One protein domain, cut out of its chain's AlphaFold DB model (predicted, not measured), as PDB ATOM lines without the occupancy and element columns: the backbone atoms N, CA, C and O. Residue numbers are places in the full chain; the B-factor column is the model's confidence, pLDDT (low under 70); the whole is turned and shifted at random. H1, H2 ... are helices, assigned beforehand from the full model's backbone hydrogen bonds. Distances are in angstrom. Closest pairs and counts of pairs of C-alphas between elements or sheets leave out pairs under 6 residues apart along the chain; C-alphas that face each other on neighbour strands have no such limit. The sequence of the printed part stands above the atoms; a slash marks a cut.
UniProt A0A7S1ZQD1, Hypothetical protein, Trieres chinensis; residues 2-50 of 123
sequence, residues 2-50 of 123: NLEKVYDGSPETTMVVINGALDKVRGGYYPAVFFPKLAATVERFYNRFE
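Overview. This is residues 2 to 50 of the 123 residues of the protein "Hypothetical protein" of Trieres chinensis (UniProt A0A7S1ZQD1). Three short helices are strung on an open, elongated loop of chain: H3 and H2 lie towards one end, and H1 lies towards the other, joined to H2 by a long stretch with no named element, residues 10 to 21. Residues 8 to 14 stand free and stick out at the H1 end. The printed part has 49 residues with three named helices, in the order H1, H2, H3, and no named strand. The class is all helix, though under half of the residues, 21 of 49, are in named elements. The whole is only just compact, close to loose, with a radius of gyration of the C-alphas of 11.4 A and spans of 33 by 19 by 15 A.

Arrangement. Begin with H3, residues 36 to 44, the longest helix. Look next at H2, residues 22 to 26: it only just touches H3, with 3 pairs of C-alphas within 8 A, the closest being those of Arg 26 and Val 42, 6.1 A apart. The centres of H2 and H3 are 11.3 A apart. Then go to H1, residues 3 to 9, which is apart from H2 and from H3. In H1, H2 and H3 every O i to N i+4 pair is within hydrogen-bond range.

Along the chain. Find C-alpha 36 at (-8.284, 12.122, 94.200); from there H3 runs 12.3 A to C-alpha 44 at (2.314, 18.388, 94.191). H2 measures 6.0 A from C-alpha 22 to C-alpha 26. H1 starts at C-alpha 3, at (4.932, 15.645, 105.791), and measures 10.0 A to C-alpha 9.

Size, cuts and confidence. The two C-alphas farthest apart are those of Glu 12 and Val 33, at 33.7 A. The link from H1 to H2, 12 residues, is long, and the link from H2 to H3, 9 residues, is short. The printed part has no cut. Its mean pLDDT is 91.8, and no printed residue is under 70.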
ATOM      1  N   ASN A   2       1.825  14.919 109.008       89.31
ATOM      2  CA  ASN A   2       1.620  15.594 107.725       89.31
ATOM      3  C   ASN A   2       2.976  16.100 107.217       89.31
ATOM      4  O   ASN A   2       3.468  17.111 107.706       89.31
ATOM      5  N   LEU A   3       3.585  15.359 106.290       92.81
ATOM      6  CA  LEU A   3       4.932  15.645 105.791       92.81
ATOM      7  C   LEU A   3       5.005  16.965 105.015       92.81
ATOM      8  O   LEU A   3       5.978  17.691 105.159       92.81
ATOM      9  N   GLU A   4       3.962  17.309 104.261       93.62
ATOM     10  CA  GLU A   4       3.894  18.565 103.506       93.62
ATOM     11  C   GLU A   4       3.951  19.775 104.448       93.62
ATOM     12  O   GLU A   4       4.805  20.637 104.295       93.62
ATOM     13  N   LYS A   5       3.167  19.764 105.532       94.62
ATOM     14  CA  LYS A   5       3.221  20.833 106.544       94.62
ATOM     15  C   LYS A   5       4.561  20.926 107.272       94.62
ATOM     16  O   LYS A   5       4.967  22.016 107.660       94.62
ATOM     17  N   VAL A   6       5.226  19.791 107.506       94.44
ATOM     18  CA  VAL A   6       6.566  19.782 108.117       94.44
ATOM     19  C   VAL A   6       7.585  20.418 107.171       94.44
ATOM     20  O   VAL A   6       8.435  21.174 107.629       94.44
ATOM     21  N   TYR A   7       7.478  20.147 105.867       94.75
ATOM     22  CA  TYR A   7       8.304  20.784 104.845       94.75
ATOM     23  C   TYR A   7       8.043  22.295 104.773       94.75
ATOM     24  O   TYR A   7       8.989  23.073 104.822       94.75
ATOM     25  N   ASP A   8       6.776  22.716 104.743       95.19
ATOM     26  CA  ASP A   8       6.404  24.136 104.658       95.19
ATOM     27  C   ASP A   8       6.890  24.953 105.867       95.19
ATOM     28  O   ASP A   8       7.174  26.142 105.742       95.19
ATOM     29  N   GLY A   9       7.008  24.320 107.040       96.50
ATOM     30  CA  GLY A   9       7.539  24.961 108.244       96.50
ATOM     31  C   GLY A   9       9.051  25.213 108.213       96.50
ATOM     32  O   GLY A   9       9.520  26.089 108.935       96.50
ATOM     33  N   SER A  10       9.796  24.469 107.385       95.12
ATOM     34  CA  SER A  10      11.261  24.530 107.288       95.12
ATOM     35  C   SER A  10      11.747  24.134 105.880       95.12
ATOM     36  O   SER A  10      12.400  23.096 105.737       95.12
ATOM     37  N   PRO A  11      11.457  24.927 104.830       92.62
ATOM     38  CA  PRO A  11      11.687  24.528 103.435       92.62
ATOM     39  C   PRO A  11      13.170  24.348 103.071       92.62
ATOM     40  O   PRO A  11      13.483  23.585 102.160       92.62
ATOM     41  N   GLU A  12      14.074  25.004 103.800       95.56
ATOM     42  CA  GLU A  12      15.530  24.899 103.614       95.56
ATOM     43  C   GLU A  12      16.126  23.625 104.242       95.56
ATOM     44  O   GLU A  12      17.266  23.251 103.967       95.56
ATOM     45  N   THR A  13      15.368  22.933 105.098       95.50
ATOM     46  CA  THR A  13      15.839  21.722 105.774       95.50
ATOM     47  C   THR A  13      15.566  20.499 104.909       95.50
ATOM     48  O   THR A  13      14.422  20.185 104.576       95.50
ATOM     49  N   THR A  14      16.619  19.744 104.590       94.69
ATOM     50  CA  THR A  14      16.475  18.486 103.847       94.69
ATOM     51  C   THR A  14      15.626  17.486 104.631       94.69
ATOM     52  O   THR A  14      15.970  17.084 105.742       94.69
ATOM     53  N   MET A  15      14.522  17.045 104.026       95.31
ATOM     54  CA  MET A  15      13.650  16.028 104.601       95.31
ATOM     55  C   MET A  15      14.108  14.623 104.206       95.31
ATOM     56  O   MET A  15      14.157  14.285 103.025       95.31
ATOM     57  N   VAL A  16      14.350  13.773 105.205       94.38
ATOM     58  CA  VAL A  16      14.628  12.343 105.015       94.38
ATOM     59  C   VAL A  16      13.472  11.531 105.585       94.38
ATOM     60  O   VAL A  16      13.122  11.660 106.756       94.38
ATOM     61  N   VAL A  17      12.877  10.676 104.751       93.75
ATOM     62  CA  VAL A  17      11.778   9.790 105.149       93.75
ATOM     63  C   VAL A  17      12.261   8.348 105.098       93.75
ATOM     64  O   VAL A  17      12.507   7.804 104.024       93.75
ATOM     65  N   ILE A  18      12.361   7.716 106.265       93.25
ATOM     66  CA  ILE A  18      12.749   6.309 106.404       93.25
ATOM     67  C   ILE A  18      11.479   5.468 106.534       93.25
ATOM     68  O   ILE A  18      10.581   5.815 107.297       93.25
ATOM     69  N   ASN A  19      11.392   4.368 105.780       89.88
ATOM     70  CA  ASN A  19      10.268   3.422 105.822       89.88
ATOM     71  C   ASN A  19       8.874   4.049 105.598       89.88
ATOM     72  O   ASN A  19       7.862   3.505 106.030       89.88
ATOM     73  N   GLY A  20       8.792   5.167 104.868       89.00
ATOM     74  CA  GLY A  20       7.525   5.862 104.601       89.00
ATOM     75  C   GLY A  20       6.609   5.197 103.565       89.00
ATOM     76  O   GLY A  20       5.570   5.763 103.245       89.00
ATOM     77  N   ALA A  21       6.999   4.047 102.998       87.00
ATOM     78  CA  ALA A  21       6.263   3.328 101.946       87.00
ATOM     79  C   ALA A  21       5.820   4.219 100.762       87.00
ATOM     80  O   ALA A  21       4.769   4.005 100.147       87.00
ATOM     81  N   LEU A  22       6.628   5.239 100.432       89.56
ATOM     82  CA  LEU A  22       6.315   6.207  99.377       89.56
ATOM     83  C   LEU A  22       6.212   5.552  97.995       89.56
ATOM     84  O   LEU A  22       5.569   6.102  97.107       89.56
ATOM     85  N   ASP A  23       6.795   4.366  97.806       85.56
ATOM     86  CA  ASP A  23       6.667   3.589  96.575       85.56
ATOM     87  C   ASP A  23       5.225   3.141  96.309       85.56
ATOM     88  O   ASP A  23       4.820   3.102  95.152       85.56
ATOM     89  N   LYS A  24       4.435   2.851  97.351       84.88
ATOM     90  CA  LYS A  24       3.006   2.532  97.212       84.88
ATOM     91  C   LYS A  24       2.208   3.778  96.853       84.88
ATOM     92  O   LYS A  24       1.386   3.754  95.944       84.88
ATOM     93  N   VAL A  25       2.493   4.875  97.548       86.69
ATOM     94  CA  VAL A  25       1.805   6.159  97.366       86.69
ATOM     95  C   VAL A  25       2.043   6.719  95.961       86.69
ATOM     96  O   VAL A  25       1.111   7.205  95.335       86.69
ATOM     97  N   ARG A  26       3.268   6.590  95.437       87.44
ATOM     98  CA  ARG A  26       3.669   7.106  94.118       87.44
ATOM     99  C   ARG A  26       3.469   6.111  92.974       87.44
ATOM    100  O   ARG A  26       3.322   6.516  91.831       87.44
ATOM    101  N   GLY A  27       3.494   4.810  93.259       77.69
ATOM    102  CA  GLY A  27       3.550   3.744  92.253       77.69
ATOM    103  C   GLY A  27       2.197   3.239  91.753       77.69
ATOM    104  O   GLY A  27       2.135   2.118  91.256       77.69
ATOM    105  N   GLY A  28       1.116   4.004  91.930       77.88
ATOM    106  CA  GLY A  28      -0.215   3.641  91.426       77.88
ATOM    107  C   GLY A  28      -0.963   2.578  92.239       77.88
ATOM    108  O   GLY A  28      -1.994   2.093  91.787       77.88
ATOM    109  N   TYR A  29      -0.492   2.232  93.445       85.81
ATOM    110  CA  TYR A  29      -1.211   1.310  94.341       85.81
ATOM    111  C   TYR A  29      -2.594   1.852  94.743       85.81
ATOM    112  O   TYR A  29      -3.524   1.083  94.964       85.81
ATOM    113  N   TYR A  30      -2.729   3.180  94.817       89.62
ATOM    114  CA  TYR A  30      -3.985   3.872  95.096       89.62
ATOM    115  C   TYR A  30      -4.523   4.519  93.809       89.62
ATOM    116  O   TYR A  30      -3.949   5.511  93.354       89.62
ATOM    117  N   PRO A  31      -5.615   4.001  93.214       89.69
ATOM    118  CA  PRO A  31      -6.158   4.563  91.981       89.69
ATOM    119  C   PRO A  31      -6.714   5.978  92.191       89.69
ATOM    120  O   PRO A  31      -7.502   6.214  93.107       89.69
ATOM    121  N   ALA A  32      -6.362   6.912  91.305       91.88
ATOM    122  CA  ALA A  32      -6.738   8.323  91.434       91.88
ATOM    123  C   ALA A  32      -8.260   8.558  91.480       91.88
ATOM    124  O   ALA A  32      -8.712   9.428  92.220       91.88
ATOM    125  N   VAL A  33      -9.050   7.746  90.763       93.25
ATOM    126  CA  VAL A  33     -10.526   7.823  90.753       93.25
ATOM    127  C   VAL A  33     -11.116   7.637  92.154       93.25
ATOM    128  O   VAL A  33     -12.073   8.316  92.515       93.25
ATOM    129  N   PHE A  34     -10.523   6.759  92.968       95.50
ATOM    130  CA  PHE A  34     -10.980   6.495  94.336       95.50
ATOM    131  C   PHE A  34     -10.273   7.373  95.380       95.50
ATOM    132  O   PHE A  34     -10.809   7.595  96.463       95.50
ATOM    133  N   PHE A  35      -9.085   7.900  95.060       94.50
ATOM    134  CA  PHE A  35      -8.254   8.679  95.983       94.50
ATOM    135  C   PHE A  35      -7.768  10.014  95.381       94.50
ATOM    136  O   PHE A  35      -6.564  10.284  95.376       94.50
ATOM    137  N   PRO A  36      -8.668  10.908  94.930       94.50
ATOM    138  CA  PRO A  36      -8.284  12.122  94.200       94.50
ATOM    139  C   PRO A  36      -7.438  13.087  95.041       94.50
ATOM    140  O   PRO A  36      -6.478  13.673  94.550       94.50
ATOM    141  N   LYS A  37      -7.723  13.207  96.347       94.56
ATOM    142  CA  LYS A  37      -6.915  14.037  97.262       94.56
ATOM    143  C   LYS A  37      -5.497  13.493  97.435       94.56
ATOM    144  O   LYS A  37      -4.552  14.272  97.559       94.56
ATOM    145  N   LEU A  38      -5.342  12.166  97.458       92.12
ATOM    146  CA  LEU A  38      -4.029  11.534  97.548       92.12
ATOM    147  C   LEU A  38      -3.265  11.725  96.241       92.12
ATOM    148  O   LEU A  38      -2.120  12.148  96.301       92.12
ATOM    149  N   ALA A  39      -3.909  11.508  95.092       93.00
ATOM    150  CA  ALA A  39      -3.311  11.736  93.777       93.00
ATOM    151  C   ALA A  39      -2.800  13.179  93.634       93.00
ATOM    152  O   ALA A  39      -1.618  13.390  93.375       93.00
ATOM    153  N   ALA A  40      -3.628  14.169  93.986       94.44
ATOM    154  CA  ALA A  40      -3.214  15.571  94.015       94.44
ATOM    155  C   ALA A  40      -2.045  15.839  94.986       94.44
ATOM    156  O   ALA A  40      -1.287  16.786  94.801       94.44
ATOM    157  N   THR A  41      -1.896  15.043  96.053       94.12
ATOM    158  CA  THR A  41      -0.770  15.152  97.005       94.12
ATOM    159  C   THR A  41       0.498  14.508  96.456       94.12
ATOM    160  O   THR A  41       1.597  15.024  96.649       94.12
ATOM    161  N   VAL A  42       0.353  13.391  95.745       93.81
ATOM    162  CA  VAL A  42       1.452  12.718  95.055       93.81
ATOM    163  C   VAL A  42       2.073  13.656  94.030       93.81
ATOM    164  O   VAL A  42       3.286  13.858  94.054       93.81
ATOM    165  N   GLU A  43       1.234  14.274  93.203       92.88
ATOM    166  CA  GLU A  43       1.652  15.191  92.145       92.88
ATOM    167  C   GLU A  43       2.357  16.433  92.695       92.88
ATOM    168  O   GLU A  43       3.472  16.731  92.269       92.88
ATOM    169  N   ARG A  44       1.758  17.125  93.674       94.81
ATOM    170  CA  ARG A  44       2.314  18.388  94.191       94.81
ATOM    171  C   ARG A  44       3.495  18.216  95.154       94.81
ATOM    172  O   ARG A  44       4.317  19.122  95.265       94.81
ATOM    173  N   PHE A  45       3.583  17.086  95.867       94.75
ATOM    174  CA  PHE A  45       4.545  16.905  96.962       94.75
ATOM    175  C   PHE A  45       5.384  15.628  96.840       94.75
ATOM    176  O   PHE A  45       6.606  15.714  96.711       94.75
ATOM    177  N   TYR A  46       4.781  14.432  96.855       93.88
ATOM    178  CA  TYR A  46       5.571  13.193  96.984       93.88
ATOM    179  C   TYR A  46       6.447  12.860  95.770       93.88
ATOM    180  O   TYR A  46       7.454  12.164  95.925       93.88
ATOM    181  N   ASN A  47       6.123  13.368  94.580       92.38
ATOM    182  CA  ASN A  47       6.955  13.192  93.388       92.38
ATOM    183  C   ASN A  47       8.294  13.939  93.450       92.38
ATOM    184  O   ASN A  47       9.189  13.621  92.674       92.38
ATOM    185  N   ARG A  48       8.468  14.859  94.408       92.12
ATOM    186  CA  ARG A  48       9.725  15.590  94.638       92.12
ATOM    187  C   ARG A  48      10.785  14.768  95.385       92.12
ATOM    188  O   ARG A  48      11.931  15.193  95.463       92.12
ATOM    189  N   PHE A  49      10.418  13.617  95.955       93.19
ATOM    190  CA  PHE A  49      11.342  12.771  96.714       93.19
ATOM    191  C   PHE A  49      12.177  11.866  95.806       93.19
ATOM    192  O   PHE A  49      11.630  11.110  94.994       93.19
ATOM    193  N   GLU A  50      13.483  11.829  96.055       91.38
ATOM    194  CA  GLU A  50      14.403  10.865  95.453       91.38
ATOM    195  C   GLU A  50      14.573   9.631  96.352       91.38
ATOM    196  O   GLU A  50      14.682   9.732  97.575       91.38
TER     197      GLU A  50